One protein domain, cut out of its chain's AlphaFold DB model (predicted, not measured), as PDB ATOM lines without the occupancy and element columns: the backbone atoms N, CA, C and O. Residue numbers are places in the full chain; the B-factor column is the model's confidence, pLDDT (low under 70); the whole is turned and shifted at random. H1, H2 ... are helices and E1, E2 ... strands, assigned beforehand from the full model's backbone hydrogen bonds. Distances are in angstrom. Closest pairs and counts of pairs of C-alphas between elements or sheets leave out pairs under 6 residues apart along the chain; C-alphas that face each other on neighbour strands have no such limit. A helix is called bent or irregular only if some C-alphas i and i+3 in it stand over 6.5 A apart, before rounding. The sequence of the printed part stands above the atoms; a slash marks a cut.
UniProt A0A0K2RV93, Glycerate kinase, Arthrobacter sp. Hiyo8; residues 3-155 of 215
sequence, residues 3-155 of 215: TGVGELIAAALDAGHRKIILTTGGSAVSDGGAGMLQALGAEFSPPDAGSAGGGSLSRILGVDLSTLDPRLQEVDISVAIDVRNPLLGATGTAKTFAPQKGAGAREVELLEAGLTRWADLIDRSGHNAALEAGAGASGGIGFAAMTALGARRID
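AT A GLANCE: This is residues 3 to 155 of the 215 residues of the protein "Glycerate kinase" of Arthrobacter sp. Hiyo8 (UniProt A0A0K2RV93). Near the middle of the body, helix H7 is packed between a small sheet of three strands, E1, E4 and E5, and the short helix H2, on which H1 packs. The long helix H6 runs from one end of the body to a second, two-stranded sheet, E2 and E3, with H3 and H5 packed on H6. The printed part has 153 residues, in the order H1 E1 H2 E2 H3 E3 H4 E4 H5 H6 H7 E5; the sheet E1 E4 E5 is parallel, E2 E3 antiparallel, and the class is mixed, helices and strands. It is compact, with a radius of gyration of the C-alphas of 14.2 A and spans of 44 by 35 by 29 A.

HOW THE PARTS SIT: H1, residues 3 to 14, touches H2, residues 34 to 39, closest at the C-alphas of Gly 6 and Met 36, 4.1 A, the same way at a tilt of 37 degrees, only just steep. With residues 5 to 13 H1 only grazes the sheet of E1, residues 19 to 23, E4, residues 76 to 80, and E5, residues 152 to 154. E1 and E4 are parallel, with N 22 and O 78 2.8 A apart; E4 and E5 are parallel, with N 79 and O 152 2.8 A apart. E2, residues 43 to 45, and E3, residues 62 to 64, are antiparallel, with N 45 and O 62 2.9 A apart. H3, residues 54 to 59, touches residues 110 to 118 of H6, residues 105 to 122, closest at the C-alphas of Ser 58 and Gly 114, 4.3 A, at a steep tilt of 59 degrees. H4, residues 70 to 74, is close but not clearly touching H1, the C-alphas of Leu 13 and Arg 71 being 7.2 A apart. H5, residues 93 to 97, touches H6, closest at the C-alphas of Ala 94 and Val 108, 5.5 A. H7, residues 141 to 148, is on the sheet E1 E4 E5 at a height of 9.0 A, over E4 and only just over E5, where 3 of its C-alphas fall. H7 touches H2, closest at the C-alphas of Ala 34 and Ala 144, 7.4 A. E4, H5 H6 H7 and E5 form a strand-helix-strand unit, two parallel neighbour strands with helices between. Every O i to N i+4 pair is within hydrogen-bond range in H1, H2, H5, H6 and H7; H3 has 0 of 2 and H4 0 of 1, with 2 of 3 and 2 of 2 O i to N i+3 pairs within range.

IN THESE COORDINATES: H1 begins at C-alpha 3, (169.244, 145.825, 167.752), and is 16.5 A long. E1 measures 13.0 A and E4 13.1 A. H6, 26.0 A, begins at C-alpha 105, (163.194, 169.193, 177.976). H7 measures 10.2 A, and E5 ends at C-alpha 154, (190.205, 151.952, 172.816). H3, 10.1 A, is irregular, but only just: C-alphas 55 and 58 are 6.8 A apart.

THE WHOLE: The C-alphas farthest apart, of Gly 16 and Ala 105, are 44.6 A apart. The printed part has no cut; the links E4 to H5 and H6 to H7 are long. Mean pLDDT of the printed part is 91.9, with residues 26, 28 and 126 under 70.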
ATOM      1  N   THR A   3     169.435 147.241 168.131       95.00
ATOM      2  CA  THR A   3     169.244 145.825 167.752       95.00
ATOM      3  C   THR A   3     170.163 145.374 166.615       95.00
ATOM      4  O   THR A   3     170.857 144.374 166.757       95.00
ATOM      5  N   GLY A   4     170.268 146.168 165.542       93.94
ATOM      6  CA  GLY A   4     171.133 145.839 164.403       93.94
ATOM      7  C   GLY A   4     172.620 145.726 164.761       93.94
ATOM      8  O   GLY A   4     173.355 144.999 164.105       93.94
ATOM      9  N   VAL A   5     173.081 146.390 165.829       95.06
ATOM     10  CA  VAL A   5     174.458 146.215 166.323       95.06
ATOM     11  C   VAL A   5     174.635 144.818 166.910       95.06
ATOM     12  O   VAL A   5     175.622 144.155 166.606       95.06
ATOM     13  N   GLY A   6     173.670 144.347 167.707       96.81
ATOM     14  CA  GLY A   6     173.702 142.990 168.252       96.81
ATOM     15  C   GLY A   6     173.614 141.923 167.159       96.81
ATOM     16  O   GLY A   6     174.369 140.960 167.198       96.81
ATOM     17  N   GLU A   7     172.788 142.142 166.131       97.50
ATOM     18  CA  GLU A   7     172.703 141.255 164.959       97.50
ATOM     19  C   GLU A   7     174.030 141.177 164.187       97.50
ATOM     20  O   GLU A   7     174.460 140.089 163.806       97.50
ATOM     21  N   LEU A   8     174.721 142.307 163.989       97.25
ATOM     22  CA  LEU A   8     176.035 142.329 163.334       97.25
ATOM     23  C   LEU A   8     177.112 141.624 164.165       97.25
ATOM     24  O   LEU A   8     177.956 140.923 163.606       97.25
ATOM     25  N   ILE A   9     177.080 141.781 165.493       97.62
ATOM     26  CA  ILE A   9     177.969 141.038 166.394       97.62
ATOM     27  C   ILE A   9     177.671 139.539 166.285       97.62
ATOM     28  O   ILE A   9     178.597 138.766 166.060       97.62
ATOM     29  N   ALA A  10     176.404 139.124 166.370       97.94
ATOM     30  CA  ALA A  10     176.006 137.723 166.240       97.94
ATOM     31  C   ALA A  10     176.460 137.121 164.900       97.94
ATOM     32  O   ALA A  10     177.069 136.054 164.881       97.94
ATOM     33  N   ALA A  11     176.289 137.849 163.793       98.25
ATOM     34  CA  ALA A  11     176.774 137.424 162.482       98.25
ATOM     35  C   ALA A  11     178.307 137.262 162.441       98.25
ATOM     36  O   ALA A  11     178.818 136.321 161.832       98.25
ATOM     37  N   ALA A  12     179.059 138.143 163.110       97.81
ATOM     38  CA  ALA A  12     180.510 138.002 163.224       97.81
ATOM     39  C   ALA A  12     180.909 136.764 164.050       97.81
ATOM     40  O   ALA A  12     181.868 136.070 163.696       97.81
ATOM     41  N   LEU A  13     180.160 136.454 165.113       97.69
ATOM     42  CA  LEU A  13     180.343 135.233 165.904       97.69
ATOM     43  C   LEU A  13     180.020 133.975 165.090       97.69
ATOM     44  O   LEU A  13     180.745 132.984 165.183       97.69
ATOM     45  N   ASP A  14     178.968 134.009 164.272       97.88
ATOM     46  CA  ASP A  14     178.584 132.913 163.372       97.88
ATOM     47  C   ASP A  14     179.649 132.656 162.299       97.88
ATOM     48  O   ASP A  14     179.919 131.507 161.949       97.88
ATOM     49  N   ALA A  15     180.331 133.709 161.841       97.81
ATOM     50  CA  ALA A  15     181.490 133.608 160.956       97.81
ATOM     51  C   ALA A  15     182.776 133.125 161.665       97.81
ATOM     52  O   ALA A  15     183.818 132.971 161.026       97.81
ATOM     53  N   GLY A  16     182.730 132.871 162.980       97.19
ATOM     54  CA  GLY A  16     183.855 132.360 163.763       97.19
ATOM     55  C   GLY A  16     184.885 133.420 164.165       97.19
ATOM     56  O   GLY A  16     185.992 133.068 164.586       97.19
ATOM     57  N   HIS A  17     184.560 134.712 164.054       97.62
ATOM     58  CA  HIS A  17     185.463 135.774 164.482       97.62
ATOM     59  C   HIS A  17     185.579 135.824 166.010       97.62
ATOM     60  O   HIS A  17     184.594 135.764 166.740       97.62
ATOM     61  N   ARG A  18     186.817 135.963 166.496       95.69
ATOM     62  CA  ARG A  18     187.155 136.038 167.932       95.69
ATOM     63  C   ARG A  18     187.662 137.408 168.374       95.69
ATOM     64  O   ARG A  18     187.988 137.590 169.539       95.69
ATOM     65  N   LYS A  19     187.751 138.356 167.443       96.56
ATOM     66  CA  LYS A  19     188.115 139.751 167.692       96.56
ATOM     67  C   LYS A  19     187.080 140.630 167.018       96.56
ATOM     68  O   LYS A  19     186.895 140.516 165.806       96.56
ATOM     69  N   ILE A  20     186.416 141.474 167.796       97.06
ATOM     70  CA  ILE A  20     185.379 142.383 167.310       97.06
ATOM     71  C   ILE A  20     185.731 143.790 167.776       97.06
ATOM     72  O   ILE A  20     185.947 144.031 168.962       97.06
ATOM     73  N   ILE A  21     185.775 144.723 166.830       95.69
ATOM     74  CA  ILE A  21     185.958 146.141 167.116       95.69
ATOM     75  C   ILE A  21     184.646 146.851 166.806       95.69
ATOM     76  O   ILE A  21     184.216 146.911 165.657       95.69
ATOM     77  N   LEU A  22     184.013 147.389 167.844       94.19
ATOM     78  CA  LEU A  22     182.825 148.220 167.742       94.19
ATOM     79  C   LEU A  22     183.251 149.675 167.602       94.19
ATOM     80  O   LEU A  22     183.824 150.258 168.518       94.19
ATOM     81  N   THR A  23     182.953 150.288 166.467       91.19
ATOM     82  CA  THR A  23     183.204 151.716 166.268       91.19
ATOM     83  C   THR A  23     181.988 152.521 166.700       91.19
ATOM     84  O   THR A  23     180.882 152.282 166.210       91.19
ATOM     85  N   THR A  24     182.180 153.487 167.600       84.62
ATOM     86  CA  THR A  24     181.115 154.418 167.997       84.62
ATOM     87  C   THR A  24     181.183 155.691 167.157       84.62
ATOM     88  O   THR A  24     182.252 156.212 166.865       84.62
ATOM     89  N   GLY A  25     180.028 156.189 166.724       77.81
ATOM     90  CA  GLY A  25     179.925 157.368 165.866       77.81
ATOM     91  C   GLY A  25     178.603 158.104 166.049       77.81
ATOM     92  O   GLY A  25     177.833 157.798 166.970       77.81
ATOM     93  N   GLY A  26     178.346 159.072 165.159       65.25
ATOM     94  CA  GLY A  26     177.106 159.849 165.096       65.25
ATOM     95  C   GLY A  26     175.886 158.936 164.999       65.25
ATOM     96  O   GLY A  26     175.509 158.481 163.925       65.25
ATOM     97  N   SER A  27     175.293 158.632 166.147       70.12
ATOM     98  CA  SER A  27     174.243 157.630 166.277       70.12
ATOM     99  C   SER A  27     172.915 158.314 166.543       70.12
ATOM    100  O   SER A  27     172.833 159.169 167.423       70.12
ATOM    101  N   ALA A  28     171.853 157.894 165.855       69.75
ATOM    102  CA  ALA A  28     170.472 158.263 166.183       69.75
ATOM    103  C   ALA A  28     169.900 157.447 167.363       69.75
ATOM    104  O   ALA A  28     168.756 157.644 167.764       69.75
ATOM    105  N   VAL A  29     170.682 156.529 167.935       79.69
ATOM    106  CA  VAL A  29     170.262 155.649 169.030       79.69
ATOM    107  C   VAL A  29     170.415 156.355 170.382       79.69
ATOM    108  O   VAL A  29     171.323 157.169 170.557       79.69
ATOM    109  N   SER A  30     169.501 156.057 171.310       82.69
ATOM    110  CA  SER A  30     169.493 156.516 172.709       82.69
ATOM    111  C   SER A  30     168.833 155.463 173.617       82.69
ATOM    112  O   SER A  30     168.010 155.803 174.458       82.69
ATOM    113  N   ASP A  31     169.106 154.177 173.386       92.38
ATOM    114  CA  ASP A  31     168.498 153.057 174.126       92.38
ATOM    115  C   ASP A  31     169.461 152.359 175.089       92.38
ATOM    116  O   ASP A  31     169.216 151.229 175.495       92.38
ATOM    117  N   GLY A  32     170.581 152.999 175.434       93.44
ATOM    118  CA  GLY A  32     171.518 152.453 176.410       93.44
ATOM    119  C   GLY A  32     172.206 151.159 175.971       93.44
ATOM    120  O   GLY A  32     172.820 150.517 176.812       93.44
ATOM    121  N   GLY A  33     172.068 150.740 174.705       95.31
ATOM    122  CA  GLY A  33     172.520 149.430 174.233       95.31
ATOM    123  C   GLY A  33     171.582 148.268 174.586       95.31
ATOM    124  O   GLY A  33     171.951 147.117 174.371       95.31
ATOM    125  N   ALA A  34     170.374 148.531 175.095       96.56
ATOM    126  CA  ALA A  34     169.436 147.476 175.486       96.56
ATOM    127  C   ALA A  34     169.030 146.578 174.301       96.56
ATOM    128  O   ALA A  34     169.020 145.356 174.430       96.56
ATOM    129  N   GLY A  35     168.774 147.167 173.127       96.25
ATOM    130  CA  GLY A  35     168.448 146.412 171.913       96.25
ATOM    131  C   GLY A  35     169.601 145.526 171.440       96.25
ATOM    132  O   GLY A  35     169.370 144.390 171.035       96.25
ATOM    133  N   MET A  36     170.843 146.014 171.544       97.19
ATOM    134  CA  MET A  36     172.048 145.227 171.256       97.19
ATOM    135  C   MET A  36     172.149 144.003 172.172       97.19
ATOM    136  O   MET A  36     172.349 142.901 171.675       97.19
ATOM    137  N   LEU A  37     171.984 144.176 173.489       97.56
ATOM    138  CA  LEU A  37     172.059 143.050 174.426       97.56
ATOM    139  C   LEU A  37     170.926 142.042 174.200       97.56
ATOM    140  O   LEU A  37     171.176 140.840 174.246       97.56
ATOM    141  N   GLN A  38     169.711 142.510 173.899       96.88
ATOM    142  CA  GLN A  38     168.585 141.625 173.592       96.88
ATOM    143  C   GLN A  38     168.851 140.778 172.339       96.88
ATOM    144  O   GLN A  38     168.626 139.572 172.353       96.88
ATOM    145  N   ALA A  39     169.375 141.387 171.271       97.44
ATOM    146  CA  ALA A  39     169.750 140.665 170.052       97.44
ATOM    147  C   ALA A  39     170.891 139.655 170.276       97.44
ATOM    148  O   ALA A  39     170.994 138.675 169.544       97.44
ATOM    149  N   LEU A  40     171.716 139.868 171.304       98.00
ATOM    150  CA  LEU A  40     172.775 138.953 171.731       98.00
ATOM    151  C   LEU A  40     172.308 137.880 172.726       98.00
ATOM    152  O   LEU A  40     173.137 137.127 173.233       98.00
ATOM    153  N   GLY A  41     171.005 137.794 173.007       97.44
ATOM    154  CA  GLY A  41     170.413 136.732 173.823       97.44
ATOM    155  C   GLY A  41     170.089 137.112 175.267       97.44
ATOM    156  O   GLY A  41     169.560 136.275 175.994       97.44
ATOM    157  N   ALA A  42     170.343 138.352 175.706       97.50
ATOM    158  CA  ALA A  42     169.887 138.782 177.030       97.50
ATOM    159  C   ALA A  42     168.351 138.766 177.099       97.50
ATOM    160  O   ALA A  42     167.673 139.321 176.229       97.50
ATOM    161  N   GLU A  43     167.800 138.158 178.147       97.00
ATOM    162  CA  GLU A  43     166.356 138.090 178.357       97.00
ATOM    163  C   GLU A  43     165.859 139.310 179.136       97.00
ATOM    164  O   GLU A  43     166.452 139.722 180.133       97.00
ATOM    165  N   PHE A  44     164.748 139.897 178.690       95.81
ATOM    166  CA  PHE A  44     164.156 141.092 179.292       95.81
ATOM    167  C   PHE A  44     162.779 140.787 179.877       95.81
ATOM    168  O   PHE A  44     162.046 139.920 179.407       95.81
ATOM    169  N   SER A  45     162.391 141.565 180.887       94.75
ATOM    170  CA  SER A  45     161.018 141.611 181.381       94.75
ATOM    171  C   SER A  45     160.469 143.037 181.244       94.75
ATOM    172  O   SER A  45     160.937 143.920 181.967       94.75
ATOM    173  N   PRO A  46     159.462 143.290 180.385       93.44
ATOM    174  CA  PRO A  46     158.858 142.345 179.438       93.44
ATOM    175  C   PRO A  46     159.813 141.945 178.286       93.44
ATOM    176  O   PRO A  46     160.785 142.662 178.044       93.44
ATOM    177  N   PRO A  47     159.541 140.834 177.567       92.25
ATOM    178  CA  PRO A  47     160.475 140.237 176.599       92.25
ATOM    179  C   PRO A  47     160.947 141.136 175.449       92.25
ATOM    180  O   PRO A  47     162.026 140.921 174.912       92.25
ATOM    181  N   ASP A  48     160.165 142.141 175.060       87.31
ATOM    182  CA  ASP A  48     160.455 143.048 173.944       87.31
ATOM    183  C   ASP A  48     161.060 144.395 174.382       87.31
ATOM    184  O   ASP A  48     161.381 145.242 173.541       87.31
ATOM    185  N   ALA A  49     161.239 144.600 175.692       89.94
ATOM    186  CA  ALA A  49     161.527 145.913 176.260       89.94
ATOM    187  C   ALA A  49     162.857 146.526 175.795       89.94
ATOM    188  O   ALA A  49     162.927 147.749 175.653       89.94
ATOM    189  N   GLY A  50     163.891 145.717 175.542       84.12
ATOM    190  CA  GLY A  50     165.194 146.203 175.073       84.12
ATOM    191  C   GLY A  50     165.156 146.700 173.625       84.12
ATOM    192  O   GLY A  50     165.766 147.712 173.282       84.12
ATOM    193  N   SER A  51     164.358 146.046 172.784       85.19
ATOM    194  CA  SER A  51     164.161 146.368 171.367       85.19
ATOM    195  C   SER A  51     163.134 147.473 171.103       85.19
ATOM    196  O   SER A  51     162.858 147.766 169.947       85.19
ATOM    197  N   ALA A  52     162.571 148.095 172.144       85.12
ATOM    198  CA  ALA A  52     161.554 149.147 172.031       85.12
ATOM    199  C   ALA A  52     162.119 150.585 172.144       85.12
ATOM    200  O   ALA A  52     161.372 151.567 172.084       85.12
ATOM    201  N   GLY A  53     163.448 150.728 172.228       87.00
ATOM    202  CA  GLY A  53     164.169 152.003 172.165       87.00
ATOM    203  C   GLY A  53     164.271 152.772 173.488       87.00
ATOM    204  O   GLY A  53     163.892 152.302 174.547       87.00
ATOM    205  N   GLY A  54     164.792 154.003 173.445       85.75
ATOM    206  CA  GLY A  54     165.116 154.761 174.667       85.75
ATOM    207  C   GLY A  54     163.934 155.033 175.601       85.75
ATOM    208  O   GLY A  54     164.085 155.027 176.818       85.75
ATOM    209  N   GLY A  55     162.734 155.221 175.046       86.50
ATOM    210  CA  GLY A  55     161.528 155.469 175.840       86.50
ATOM    211  C   GLY A  55     161.058 154.263 176.662       86.50
ATOM    212  O   GLY A  55     160.381 154.447 177.676       86.50
ATOM    213  N   SER A  56     161.417 153.036 176.265       87.88
ATOM    214  CA  SER A  56     161.030 151.816 176.982       87.88
ATOM    215  C   SER A  56     161.961 151.473 178.141       87.88
ATOM    216  O   SER A  56     161.577 150.653 178.971       87.88
ATOM    217  N   LEU A  57     163.124 152.125 178.265       91.81
ATOM    218  CA  LEU A  57     164.094 151.845 179.333       91.81
ATOM    219  C   LEU A  57     163.479 151.949 180.734       91.81
ATOM    220  O   LEU A  57     163.724 151.112 181.599       91.81
ATOM    221  N   SER A  58     162.590 152.924 180.936       89.25
ATOM    222  CA  SER A  58     161.841 153.099 182.189       89.25
ATOM    223  C   SER A  58     160.907 151.926 182.533       89.25
ATOM    224  O   SER A  58     160.526 151.764 183.691       89.25
ATOM    225  N   ARG A  59     160.537 151.107 181.540       88.75
ATOM    226  CA  ARG A  59     159.611 149.972 181.665       88.75
ATOM    227  C   ARG A  59     160.321 148.632 181.842       88.75
ATOM    228  O   ARG A  59     159.645 147.649 182.128       88.75
ATOM    229  N   ILE A  60     161.646 148.577 181.684       93.06
ATOM    230  CA  ILE A  60     162.417 147.350 181.906       93.06
ATOM    231  C   ILE A  60     162.361 147.021 183.401       93.06
ATOM    232  O   ILE A  60     162.837 147.781 184.246       93.06
ATOM    233  N   LEU A  61     161.734 145.901 183.747       92.62
ATOM    234  CA  LEU A  61     161.596 145.416 185.121       92.62
ATOM    235  C   LEU A  61     162.779 144.554 185.549       92.62
ATOM    236  O   LEU A  61     163.128 144.548 186.725       92.62
ATOM    237  N   GLY A  62     163.396 143.864 184.596       94.00
ATOM    238  CA  GLY A  62     164.568 143.037 184.823       94.00
ATOM    239  C   GLY A  62     165.237 142.664 183.510       94.00
ATOM    240  O   GLY A  62     164.606 142.702 182.450       94.00
ATOM    241  N   VAL A  63     166.516 142.325 183.617       95.81
ATOM    242  CA  VAL A  63     167.334 141.799 182.530       95.81
ATOM    243  C   VAL A  63     168.204 140.673 183.074       95.81
ATOM    244  O   VAL A  63     168.852 140.826 184.116       95.81
ATOM    245  N   ASP A  64     168.197 139.541 182.382       95.94
ATOM    246  CA  ASP A  64     169.111 138.441 182.642       95.94
ATOM    247  C   ASP A  64     170.238 138.465 181.607       95.94
ATOM    248  O   ASP A  64     170.033 138.239 180.419       95.94
ATOM    249  N   LEU A  65     171.446 138.787 182.071       95.62
ATOM    250  CA  LEU A  65     172.651 138.795 181.241       95.62
ATOM    251  C   LEU A  65     173.314 137.413 181.175       95.62
ATOM    252  O   LEU A  65     174.206 137.212 180.360       95.62
ATOM    253  N   SER A  66     172.907 136.458 182.020       95.25
ATOM    254  CA  SER A  66     173.466 135.101 181.994       95.25
ATOM    255  C   SER A  66     173.015 134.294 180.773       95.25
ATOM    256  O   SER A  66     173.650 133.299 180.435       95.25
ATOM    257  N   THR A  67     171.965 134.753 180.086       97.06
ATOM    258  CA  THR A  67     171.435 134.164 178.850       97.06
ATOM    259  C   THR A  67     172.093 134.717 177.583       97.06
ATOM    260  O   THR A  67     171.756 134.280 176.484       97.06
ATOM    261  N   LEU A  68     173.027 135.671 177.715       97.75
ATOM    262  CA  LEU A  68     173.825 136.163 176.592       97.75
ATOM    263  C   LEU A  68     174.533 135.008 175.872       97.75
ATOM    264  O   LEU A  68     174.926 134.020 176.496       97.75
ATOM    265  N   ASP A  69     174.742 135.169 174.563       97.75
ATOM    266  CA  ASP A  69     175.447 134.196 173.733       97.75
ATOM    267  C   ASP A  69     176.781 133.786 174.393       97.75
ATOM    268  O   ASP A  69     177.666 134.631 174.584       97.75
ATOM    269  N   PRO A  70     176.970 132.499 174.741       96.75
ATOM    270  CA  PRO A  70     178.133 132.055 175.504       96.75
ATOM    271  C   PRO A  70     179.455 132.289 174.763       96.75
ATOM    272  O   PRO A  70     180.498 132.415 175.407       96.75
ATOM    273  N   ARG A  71     179.431 132.412 173.426       97.06
ATOM    274  CA  ARG A  71     180.625 132.710 172.618       97.06
ATOM    275  C   ARG A  71     181.232 134.067 172.964       97.06
ATOM    276  O   ARG A  71     182.434 134.240 172.777       97.06
ATOM    277  N   LEU A  72     180.439 135.003 173.496       96.62
ATOM    278  CA  LEU A  72     180.905 136.326 173.926       96.62
ATOM    279  C   LEU A  72     181.979 136.240 175.021       96.62
ATOM    280  O   LEU A  72     182.834 137.113 175.086       96.62
ATOM    281  N   GLN A  73     181.996 135.171 175.826       93.62
ATOM    282  CA  GLN A  73     183.018 134.955 176.861       93.62
ATOM    283  C   GLN A  73     184.406 134.624 176.287       93.62
ATOM    284  O   GLN A  73     185.417 134.742 176.974       93.62
ATOM    285  N   GLU A  74     184.463 134.192 175.028       94.50
ATOM    286  CA  GLU A  74     185.688 133.768 174.344       94.50
ATOM    287  C   GLU A  74     186.160 134.791 173.297       94.50
ATOM    288  O   GLU A  74     187.118 134.536 172.561       94.50
ATOM    289  N   VAL A  75     185.457 135.917 173.164       96.75
ATOM    290  CA  VAL A  75     185.695 136.914 172.118       96.75
ATOM    291  C   VAL A  75     186.306 138.158 172.736       96.75
ATOM    292  O   VAL A  75     185.829 138.690 173.731       96.75
ATOM    293  N   ASP A  76     187.363 138.650 172.102       97.00
ATOM    294  CA  ASP A  76     187.951 139.929 172.447       97.00
ATOM    295  C   ASP A  76     187.151 141.058 171.787       97.00
ATOM    296  O   ASP A  76     187.233 141.267 170.571       97.00
ATOM    297  N   ILE A  77     186.361 141.768 172.590       97.19
ATOM    298  CA  ILE A  77     185.574 142.912 172.138       97.19
ATOM    299  C   ILE A  77     186.278 144.194 172.571       97.19
ATOM    300  O   ILE A  77     186.573 144.413 173.747       97.19
ATOM    301  N   SER A  78     186.528 145.072 171.610       95.88
ATOM    302  CA  SER A  78     186.979 146.437 171.864       95.88
ATOM    303  C   SER A  78     185.960 147.425 171.321       95.88
ATOM    304  O   SER A  78     185.323 147.171 170.301       95.88
ATOM    305  N   VAL A  79     185.804 148.559 171.992       94.75
ATOM    306  CA  VAL A  79     184.937 149.650 171.558       94.75
ATOM    307  C   VAL A  79     185.775 150.911 171.361       94.75
ATOM    308  O   VAL A  79     186.392 151.414 172.300       94.75
ATOM    309  N   ALA A  80     185.831 151.398 170.123       93.88
ATOM    310  CA  ALA A  80     186.524 152.628 169.762       93.88
ATOM    311  C   ALA A  80     185.640 153.827 170.119       93.88
ATOM    312  O   ALA A  80     184.543 153.984 169.563       93.88
ATOM    313  N   ILE A  81     186.091 154.625 171.093       90.31
ATOM    314  CA  ILE A  81     185.331 155.737 171.670       90.31
ATOM    315  C   ILE A  81     186.193 157.000 171.762       90.31
ATOM    316  O   ILE A  81     187.049 157.110 172.642       90.31
ATOM    317  N   ASP A  82     185.839 157.995 170.947       85.50
ATOM    318  CA  ASP A  82     186.540 159.290 170.866       85.50
ATOM    319  C   ASP A  82     185.854 160.408 171.670       85.50
ATOM    320  O   ASP A  82     186.265 161.568 171.649       85.50
ATOM    321  N   VAL A  83     184.765 160.088 172.377       83.00
ATOM    322  CA  VAL A  83     184.048 161.029 173.247       83.00
ATOM    323  C   VAL A  83     184.208 160.641 174.707       83.00
ATOM    324  O   VAL A  83     184.255 159.466 175.058       83.00
ATOM    325  N   ARG A  84     184.259 161.637 175.593       87.38
ATOM    326  CA  ARG A  84     184.419 161.412 177.040       87.38
ATOM    327  C   ARG A  84     183.112 161.511 177.818       87.38
ATOM    328  O   ARG A  84     183.126 161.344 179.032       87.38
ATOM    329  N   ASN A  85     181.997 161.791 177.144       92.25
ATOM    330  CA  ASN A  85     180.701 161.951 177.789       92.25
ATOM    331  C   ASN A  85     180.334 160.693 178.600       92.25
ATOM    332  O   ASN A  85     180.392 159.586 178.050       92.25
ATOM    333  N   PRO A  86     179.944 160.844 179.878       94.62
ATOM    334  CA  PRO A  86     179.358 159.752 180.645       94.62
ATOM    335  C   PRO A  86     177.973 159.387 180.092       94.62
ATOM    336  O   PRO A  86     177.398 160.087 179.248       94.62
ATOM    337  N   LEU A  87     177.404 158.286 180.577       94.75
ATOM    338  CA  LEU A  87     176.026 157.920 180.260       94.75
ATOM    339  C   LEU A  87     175.046 158.938 180.859       94.75
ATOM    340  O   LEU A  87     174.161 159.420 180.152       94.75
ATOM    341  N   LEU A  88     175.253 159.289 182.132       95.06
ATOM    342  CA  LEU A  88     174.348 160.091 182.965       95.06
ATOM    343  C   LEU A  88     174.987 161.413 183.407       95.06
ATOM    344  O   LEU A  88     176.203 161.590 183.344       95.06
ATOM    345  N   GLY A  89     174.174 162.333 183.924       93.06
ATOM    346  CA  GLY A  89     174.648 163.563 184.555       93.06
ATOM    347  C   GLY A  89     174.638 164.768 183.618       93.06
ATOM    348  O   GLY A  89     174.056 164.738 182.538       93.06
ATOM    349  N   ALA A  90     175.234 165.882 184.054       91.00
ATOM    350  CA  ALA A  90     175.139 167.172 183.357       91.00
ATOM    351  C   ALA A  90     175.687 167.136 181.919       91.00
ATOM    352  O   ALA A  90     175.120 167.764 181.032       91.00
ATOM    353  N   THR A  91     176.749 166.362 181.693       91.88
ATOM    354  CA  THR A  91     177.365 166.115 180.378       91.88
ATOM    355  C   THR A  91     177.001 164.736 179.815       91.88
ATOM    356  O   THR A  91     177.652 164.245 178.890       91.88
ATOM    357  N   GLY A  92     175.963 164.108 180.377       91.81
ATOM    358  CA  GLY A  92     175.482 162.784 180.008       91.81
ATOM    359  C   GLY A  92     174.858 162.729 178.616       91.81
ATOM    360  O   GLY A  92     174.649 163.743 177.939       91.81
ATOM    361  N   THR A  93     174.524 161.512 178.196       91.31
ATOM    362  CA  THR A  93     174.054 161.213 176.837       91.31
ATOM    363  C   THR A  93     172.759 161.936 176.497       91.31
ATOM    364  O   THR A  93     172.672 162.585 175.452       91.31
ATOM    365  N   ALA A  94     171.754 161.835 177.374       91.94
ATOM    366  CA  ALA A  94     170.442 162.423 177.132       91.94
ATOM    367  C   ALA A  94     170.541 163.948 177.011       91.94
ATOM    368  O   ALA A  94     170.076 164.519 176.029       91.94
ATOM    369  N   LYS A  95     171.221 164.605 177.955       92.19
ATOM    370  CA  LYS A  95     171.330 166.071 177.994       92.19
ATOM    371  C   LYS A  95     172.189 166.649 176.871       92.19
ATOM    372  O   LYS A  95     171.886 167.733 176.387       92.19
ATOM    373  N   THR A  96     173.222 165.928 176.435       90.38
ATOM    374  CA  THR A  96     174.141 166.415 175.393       90.38
ATOM    375  C   THR A  96     173.595 166.175 173.986       90.38
ATOM    376  O   THR A  96     173.621 167.076 173.150       90.38
ATOM    377  N   PHE A  97     173.091 164.967 173.705       87.19
ATOM    378  CA  PHE A  97     172.829 164.538 172.325       87.19
ATOM    379  C   PHE A  97     171.348 164.447 171.963       87.19
ATOM    380  O   PHE A  97     171.019 164.488 170.780       87.19
ATOM    381  N   ALA A  98     170.433 164.312 172.930       87.75
ATOM    382  CA  ALA A  98     169.011 164.230 172.601       87.75
ATOM    383  C   ALA A  98     168.437 165.554 172.042       87.75
ATOM    384  O   ALA A  98     167.686 165.474 171.067       87.75
ATOM    385  N   PRO A  99     168.808 166.759 172.535       88.81
ATOM    386  CA  PRO A  99     168.306 168.019 171.973       88.81
ATOM    387  C   PRO A  99     168.655 168.211 170.493       88.81
ATOM    388  O   PRO A  99     167.816 168.631 169.702       88.81
ATOM    389  N   GLN A 100     169.866 167.811 170.087       86.12
ATOM    390  CA  GLN A 100     170.317 167.852 168.688       86.12
ATOM    391  C   GLN A 100     169.495 166.930 167.772       86.12
ATOM    392  O   GLN A 100     169.462 167.120 166.561       86.12
ATOM    393  N   LYS A 101     168.815 165.936 168.357       81.81
ATOM    394  CA  LYS A 101     167.928 164.985 167.675       81.81
ATOM    395  C   LYS A 101     166.447 165.380 167.778       81.81
ATOM    396  O   LYS A 101     165.587 164.588 167.404       81.81
ATOM    397  N   GLY A 102     166.143 166.576 168.291       84.94
ATOM    398  CA  GLY A 102     164.781 167.108 168.399       84.94
ATOM    399  C   GLY A 102     164.046 166.786 169.703       84.94
ATOM    400  O   GLY A 102     162.840 167.006 169.774       84.94
ATOM    401  N   ALA A 103     164.730 166.278 170.735       87.12
ATOM    402  CA  ALA A 103     164.121 166.062 172.048       87.12
ATOM    403  C   ALA A 103     163.912 167.395 172.792       87.12
ATOM    404  O   ALA A 103     164.844 168.193 172.921       87.12
ATOM    405  N   GLY A 104     162.710 167.618 173.322       92.75
ATOM    406  CA  GLY A 104     162.430 168.704 174.253       92.75
ATOM    407  C   GLY A 104     162.889 168.372 175.676       92.75
ATOM    408  O   GLY A 104     163.351 167.269 175.977       92.75
ATOM    409  N   ALA A 105     162.749 169.338 176.585       93.88
ATOM    410  CA  ALA A 105     163.194 169.193 177.976       93.88
ATOM    411  C   ALA A 105     162.562 167.975 178.676       93.88
ATOM    412  O   ALA A 105     163.245 167.228 179.372       93.88
ATOM    413  N   ARG A 106     161.274 167.725 178.419       93.12
ATOM    414  CA  ARG A 106     160.553 166.583 178.987       93.12
ATOM    415  C   ARG A 106     161.077 165.248 178.460       93.12
ATOM    416  O   ARG A 106     161.219 164.310 179.241       93.12
ATOM    417  N   GLU A 107     161.355 165.129 177.160       91.88
ATOM    418  CA  GLU A 107     161.944 163.905 176.608       91.88
ATOM    419  C   GLU A 107     163.350 163.661 177.162       91.88
ATOM    420  O   GLU A 107     163.690 162.520 177.465       91.88
ATOM    421  N   VAL A 108     164.147 164.718 177.342       93.38
ATOM    422  CA  VAL A 108     165.483 164.622 177.950       93.38
ATOM    423  C   VAL A 108     165.404 164.074 179.376       93.38
ATOM    424  O   VAL A 108     166.153 163.161 179.710       93.38
ATOM    425  N   GLU A 109     164.484 164.578 180.201       93.25
ATOM    426  CA  GLU A 109     164.278 164.082 181.570       93.25
ATOM    427  C   GLU A 109     163.832 162.616 181.597       93.25
ATOM    428  O   GLU A 109     164.339 161.825 182.394       93.25
ATOM    429  N   LEU A 110     162.918 162.229 180.700       92.69
ATOM    430  CA  LEU A 110     162.460 160.843 180.578       92.69
ATOM    431  C   LEU A 110     163.587 159.900 180.140       92.69
ATOM    432  O   LEU A 110     163.702 158.798 180.678       92.69
ATOM    433  N   LEU A 111     164.421 160.327 179.188       93.31
ATOM    434  CA  LEU A 111     165.579 159.558 178.734       93.31
ATOM    435  C   LEU A 111     166.631 159.431 179.834       93.31
ATOM    436  O   LEU A 111     167.135 158.333 180.046       93.31
ATOM    437  N   GLU A 112     166.931 160.510 180.561       95.00
ATOM    438  CA  GLU A 112     167.856 160.472 181.700       95.00
ATOM    439  C   GLU A 112     167.356 159.485 182.763       95.00
ATOM    440  O   GLU A 112     168.097 158.601 183.175       95.00
ATOM    441  N   ALA A 113     166.081 159.570 183.160       94.38
ATOM    442  CA  ALA A 113     165.502 158.658 184.146       94.38
ATOM    443  C   ALA A 113     165.514 157.192 183.675       94.38
ATOM    444  O   ALA A 113     165.810 156.286 184.457       94.38
ATOM    445  N   GLY A 114     165.216 156.956 182.392       94.50
ATOM    446  CA  GLY A 114     165.291 155.632 181.779       94.50
ATOM    447  C   GLY A 114     166.712 155.069 181.771       94.50
ATOM    448  O   GLY A 114     166.910 153.920 182.159       94.50
ATOM    449  N   LEU A 115     167.701 155.881 181.388       95.06
ATOM    450  CA  LEU A 115     169.113 155.494 181.384       95.06
ATOM    451  C   LEU A 115     169.647 155.246 182.797       95.06
ATOM    452  O   LEU A 115     170.423 154.314 182.974       95.06
ATOM    453  N   THR A 116     169.219 156.021 183.799       94.69
ATOM    454  CA  THR A 116     169.593 155.788 185.203       94.69
ATOM    455  C   THR A 116     169.114 154.421 185.665       94.69
ATOM    456  O   THR A 116     169.911 153.604 186.113       94.69
ATOM    457  N   ARG A 117     167.826 154.119 185.456       93.06
ATOM    458  CA  ARG A 117     167.268 152.803 185.790       93.06
ATOM    459  C   ARG A 117     167.983 151.679 185.040       93.06
ATOM    460  O   ARG A 117     168.233 150.621 185.607       93.06
ATOM    461  N   TRP A 118     168.272 151.891 183.760       95.00
ATOM    462  CA  TRP A 118     168.987 150.917 182.945       95.00
ATOM    463  C   TRP A 118     170.395 150.645 183.478       95.00
ATOM    464  O   TRP A 118     170.791 149.485 183.582       95.00
ATOM    465  N   ALA A 119     171.119 151.693 183.871       94.69
ATOM    466  CA  ALA A 119     172.430 151.563 184.485       94.69
ATOM    467  C   ALA A 119     172.377 150.751 185.782       94.69
ATOM    468  O   ALA A 119     173.147 149.804 185.920       94.69
ATOM    469  N   ASP A 120     171.419 151.052 186.664       92.25
ATOM    470  CA  ASP A 120     171.227 150.330 187.929       92.25
ATOM    471  C   ASP A 120     170.927 148.833 187.720       92.25
ATOM    472  O   ASP A 120     171.260 148.002 188.563       92.25
ATOM    473  N   LEU A 121     170.285 148.469 186.603       92.62
ATOM    474  CA  LEU A 121     169.935 147.081 186.294       92.62
ATOM    475  C   LEU A 121     171.125 146.248 185.799       92.62
ATOM    476  O   LEU A 121     171.177 145.048 186.089       92.62
ATOM    477  N   ILE A 122     172.048 146.845 185.034       92.62
ATOM    478  CA  ILE A 122     173.148 146.094 184.405       92.62
ATOM    479  C   ILE A 122     174.503 146.286 185.080       92.62
ATOM    480  O   ILE A 122     175.339 145.385 184.998       92.62
ATOM    481  N   ASP A 123     174.737 147.412 185.758       89.38
ATOM    482  CA  ASP A 123     175.991 147.643 186.470       89.38
ATOM    483  C   ASP A 123     176.003 146.899 187.809       89.38
ATOM    484  O   ASP A 123     175.573 147.392 188.850       89.38
ATOM    485  N   ARG A 124     176.544 145.680 187.777       77.12
ATOM    486  CA  ARG A 124     176.756 144.847 188.970       77.12
ATOM    487  C   ARG A 124     178.126 145.066 189.616       77.12
ATOM    488  O   ARG A 124     178.421 144.435 190.628       77.12
ATOM    489  N   SER A 125     178.972 145.918 189.031       74.94
ATOM    490  CA  SER A 125     180.361 146.110 189.467       74.94
ATOM    491  C   SER A 125     180.477 146.964 190.733       74.94
ATOM    492  O   SER A 125     181.479 146.874 191.439       74.94
ATOM    493  N   GLY A 126     179.470 147.802 191.010       69.38
ATOM    494  CA  GLY A 126     179.479 148.758 192.122       69.38
ATOM    495  C   GLY A 126     180.367 149.989 191.900       69.38
ATOM    496  O   GLY A 126     180.438 150.837 192.786       69.38
ATOM    497  N   HIS A 127     181.015 150.119 190.736       76.12
ATOM    498  CA  HIS A 127     181.905 151.242 190.411       76.12
ATOM    499  C   HIS A 127     181.227 152.368 189.619       76.12
ATOM    500  O   HIS A 127     181.877 153.360 189.300       76.12
ATOM    501  N   ASN A 128     179.922 152.258 189.358       83.44
ATOM    502  CA  ASN A 128     179.142 153.247 188.620       83.44
ATOM    503  C   ASN A 128     179.702 153.483 187.209       83.44
ATOM    504  O   ASN A 128     180.055 154.602 186.827       83.44
ATOM    505  N   ALA A 129     179.750 152.404 186.424       88.62
ATOM    506  CA  ALA A 129     180.249 152.388 185.049       88.62
ATOM    507  C   ALA A 129     179.507 153.391 184.138       88.62
ATOM    508  O   ALA A 129     180.025 153.834 183.114       88.62
ATOM    509  N   ALA A 130     178.304 153.824 184.527       92.25
ATOM    510  CA  ALA A 130     177.555 154.869 183.836       92.25
ATOM    511  C   ALA A 130     178.226 156.257 183.898       92.25
ATOM    512  O   ALA A 130     177.935 157.111 183.057       92.25
ATOM    513  N   LEU A 131     179.118 156.500 184.861       91.69
ATOM    514  CA  LEU A 131     179.880 157.749 184.977       91.69
ATOM    515  C   LEU A 131     181.260 157.681 184.314       91.69
ATOM    516  O   LEU A 131     181.950 158.701 184.249       91.69
ATOM    517  N   GLU A 132     181.668 156.517 183.809       91.06
ATOM    518  CA  GLU A 132     182.960 156.371 183.150       91.06
ATOM    519  C   GLU A 132     183.037 157.164 181.841       91.06
ATOM    520  O   GLU A 132     182.057 157.354 181.110       91.06
ATOM    521  N   ALA A 133     184.247 157.631 181.531       88.88
ATOM    522  CA  ALA A 133     184.502 158.384 180.316       88.88
ATOM    523  C   ALA A 133     184.200 157.525 179.079       88.88
ATOM    524  O   ALA A 133     184.810 156.477 178.868       88.88
ATOM    525  N   GLY A 134     183.278 158.000 178.242       88.62
ATOM    526  CA  GLY A 134     182.866 157.302 177.024       88.62
ATOM    527  C   GLY A 134     181.687 156.347 177.206       88.62
ATOM    528  O   GLY A 134     181.163 155.850 176.211       88.62
ATOM    529  N   ALA A 135     181.183 156.154 178.430       93.19
ATOM    530  CA  ALA A 135     179.970 155.370 178.676       93.19
ATOM    531  C   ALA A 135     178.769 155.884 177.856       93.19
ATOM    532  O   ALA A 135     177.943 155.105 177.378       93.19
ATOM    533  N   GLY A 136     178.707 157.195 177.605       92.75
ATOM    534  CA  GLY A 136     177.646 157.806 176.812       92.75
ATOM    535  C   GLY A 136     177.760 157.656 175.294       92.75
ATOM    536  O   GLY A 136     176.887 158.117 174.551       92.75
ATOM    537  N   ALA A 137     178.826 157.026 174.798       91.88
ATOM    538  CA  ALA A 137     179.067 156.904 173.369       91.88
ATOM    539  C   ALA A 137     177.920 156.183 172.642       91.88
ATOM    540  O   ALA A 137     177.358 155.191 173.117       91.88
ATOM    541  N   SER A 138     177.560 156.725 171.475       91.62
ATOM    542  CA  SER A 138     176.500 156.227 170.590       91.62
ATOM    543  C   SER A 138     175.164 155.906 171.277       91.62
ATOM    544  O   SER A 138     174.488 154.950 170.899       91.62
ATOM    545  N   GLY A 139     174.749 156.718 172.255       90.69
ATOM    546  CA  GLY A 139     173.454 156.536 172.917       90.69
ATOM    547  C   GLY A 139     173.474 155.542 174.077       90.69
ATOM    548  O   GLY A 139     172.419 155.012 174.420       90.69
ATOM    549  N   GLY A 140     174.658 155.273 174.636       93.69
ATOM    550  CA  GLY A 140     174.883 154.310 175.715       93.69
ATOM    551  C   GLY A 140     175.272 152.903 175.253       93.69
ATOM    552  O   GLY A 140     175.380 152.002 176.076       93.69
ATOM    553  N   ILE A 141     175.534 152.707 173.956       95.00
ATOM    554  CA  ILE A 141     176.120 151.455 173.449       95.00
ATOM    555  C   ILE A 141     177.503 151.229 174.067       95.00
ATOM    556  O   ILE A 141     177.815 150.102 174.441       95.00
ATOM    557  N   GLY A 142     178.304 152.292 174.222       93.94
ATOM    558  CA  GLY A 142     179.602 152.215 174.900       93.94
ATOM    559  C   GLY A 142     179.466 151.645 176.311       93.94
ATOM    560  O   GLY A 142     180.136 150.674 176.646       93.94
ATOM    561  N   PHE A 143     178.533 152.183 177.101       95.38
ATOM    562  CA  PHE A 143     178.207 151.669 178.431       95.38
ATOM    563  C   PHE A 143     177.817 150.185 178.417       95.38
ATOM    564  O   PHE A 143     178.425 149.401 179.136       95.38
ATOM    565  N   ALA A 144     176.852 149.769 177.591       95.69
ATOM    566  CA  ALA A 144     176.441 148.363 177.552       95.69
ATOM    567  C   ALA A 144     177.568 147.423 177.100       95.69
ATOM    568  O   ALA A 144     177.719 146.342 177.663       95.69
ATOM    569  N   ALA A 145     178.375 147.825 176.116       95.38
ATOM    570  CA  ALA A 145     179.499 147.020 175.651       95.38
ATOM    571  C   ALA A 145     180.548 146.835 176.758       95.38
ATOM    572  O   ALA A 145     180.972 145.710 177.015       95.38
ATOM    573  N   MET A 146     180.932 147.913 177.446       93.88
ATOM    574  CA  MET A 146     181.923 147.846 178.526       93.88
ATOM    575  C   MET A 146     181.391 147.065 179.736       93.88
ATOM    576  O   MET A 146     182.078 146.187 180.250       93.88
ATOM    577  N   THR A 147     180.149 147.326 180.149       94.50
ATOM    578  CA  THR A 147     179.572 146.765 181.379       94.50
ATOM    579  C   THR A 147     179.075 145.329 181.214       94.50
ATOM    580  O   THR A 147     179.319 144.496 182.081       94.50
ATOM    581  N   ALA A 148     178.363 145.020 180.123       94.69
ATOM    582  CA  ALA A 148     177.710 143.719 179.946       94.69
ATOM    583  C   ALA A 148     178.508 142.747 179.068       94.69
ATOM    584  O   ALA A 148     178.408 141.539 179.267       94.69
ATOM    585  N   LEU A 149     179.297 143.252 178.111       95.00
ATOM    586  CA  LEU A 149     180.101 142.414 177.211       95.00
ATOM    587  C   LEU A 149     181.587 142.365 177.601       95.00
ATOM    588  O   LEU A 149     182.361 141.673 176.948       95.00
ATOM    589  N   GLY A 150     182.006 143.112 178.630       93.06
ATOM    590  CA  GLY A 150     183.411 143.204 179.039       93.06
ATOM    591  C   GLY A 150     184.310 143.877 177.998       93.06
ATOM    592  O   GLY A 150     185.519 143.634 177.974       93.06
ATOM    593  N   ALA A 151     183.735 144.694 177.109       94.94
ATOM    594  CA  ALA A 151     184.485 145.324 176.036       94.94
ATOM    595  C   ALA A 151     185.520 146.314 176.582       94.94
ATOM    596  O   ALA A 151     185.231 147.118 177.471       94.94
ATOM    597  N   ARG A 152     186.720 146.324 175.997       93.50
ATOM    598  CA  ARG A 152     187.744 147.323 176.334       93.50
ATOM    599  C   ARG A 152     187.540 148.595 175.527       93.50
ATOM    600  O   ARG A 152     187.413 148.544 174.306       93.50
ATOM    601  N   ARG A 153     187.576 149.749 176.192       92.56
ATOM    602  CA  ARG A 153     187.635 151.038 175.498       92.56
ATOM    603  C   ARG A 153     189.006 151.211 174.847       92.56
ATOM    604  O   ARG A 153     190.024 151.099 175.528       92.56
ATOM    605  N   ILE A 154     189.013 151.536 173.562       93.19
ATOM    606  CA  ILE A 154     190.205 151.952 172.816       93.19
ATOM    607  C   ILE A 154     189.970 153.333 172.196       93.19
ATOM    608  O   ILE A 154     188.825 153.765 172.037       93.19
ATOM    609  N   ASP A 155     191.056 154.035 171.890       89.69
ATOM    610  CA  ASP A 155     191.015 155.308 171.175       89.69
ATOM    611  C   ASP A 155     190.860 155.038 169.671       89.69
ATOM    612  O   ASP A 155     191.560 154.190 169.111       89.69
TER     613      ASP A 155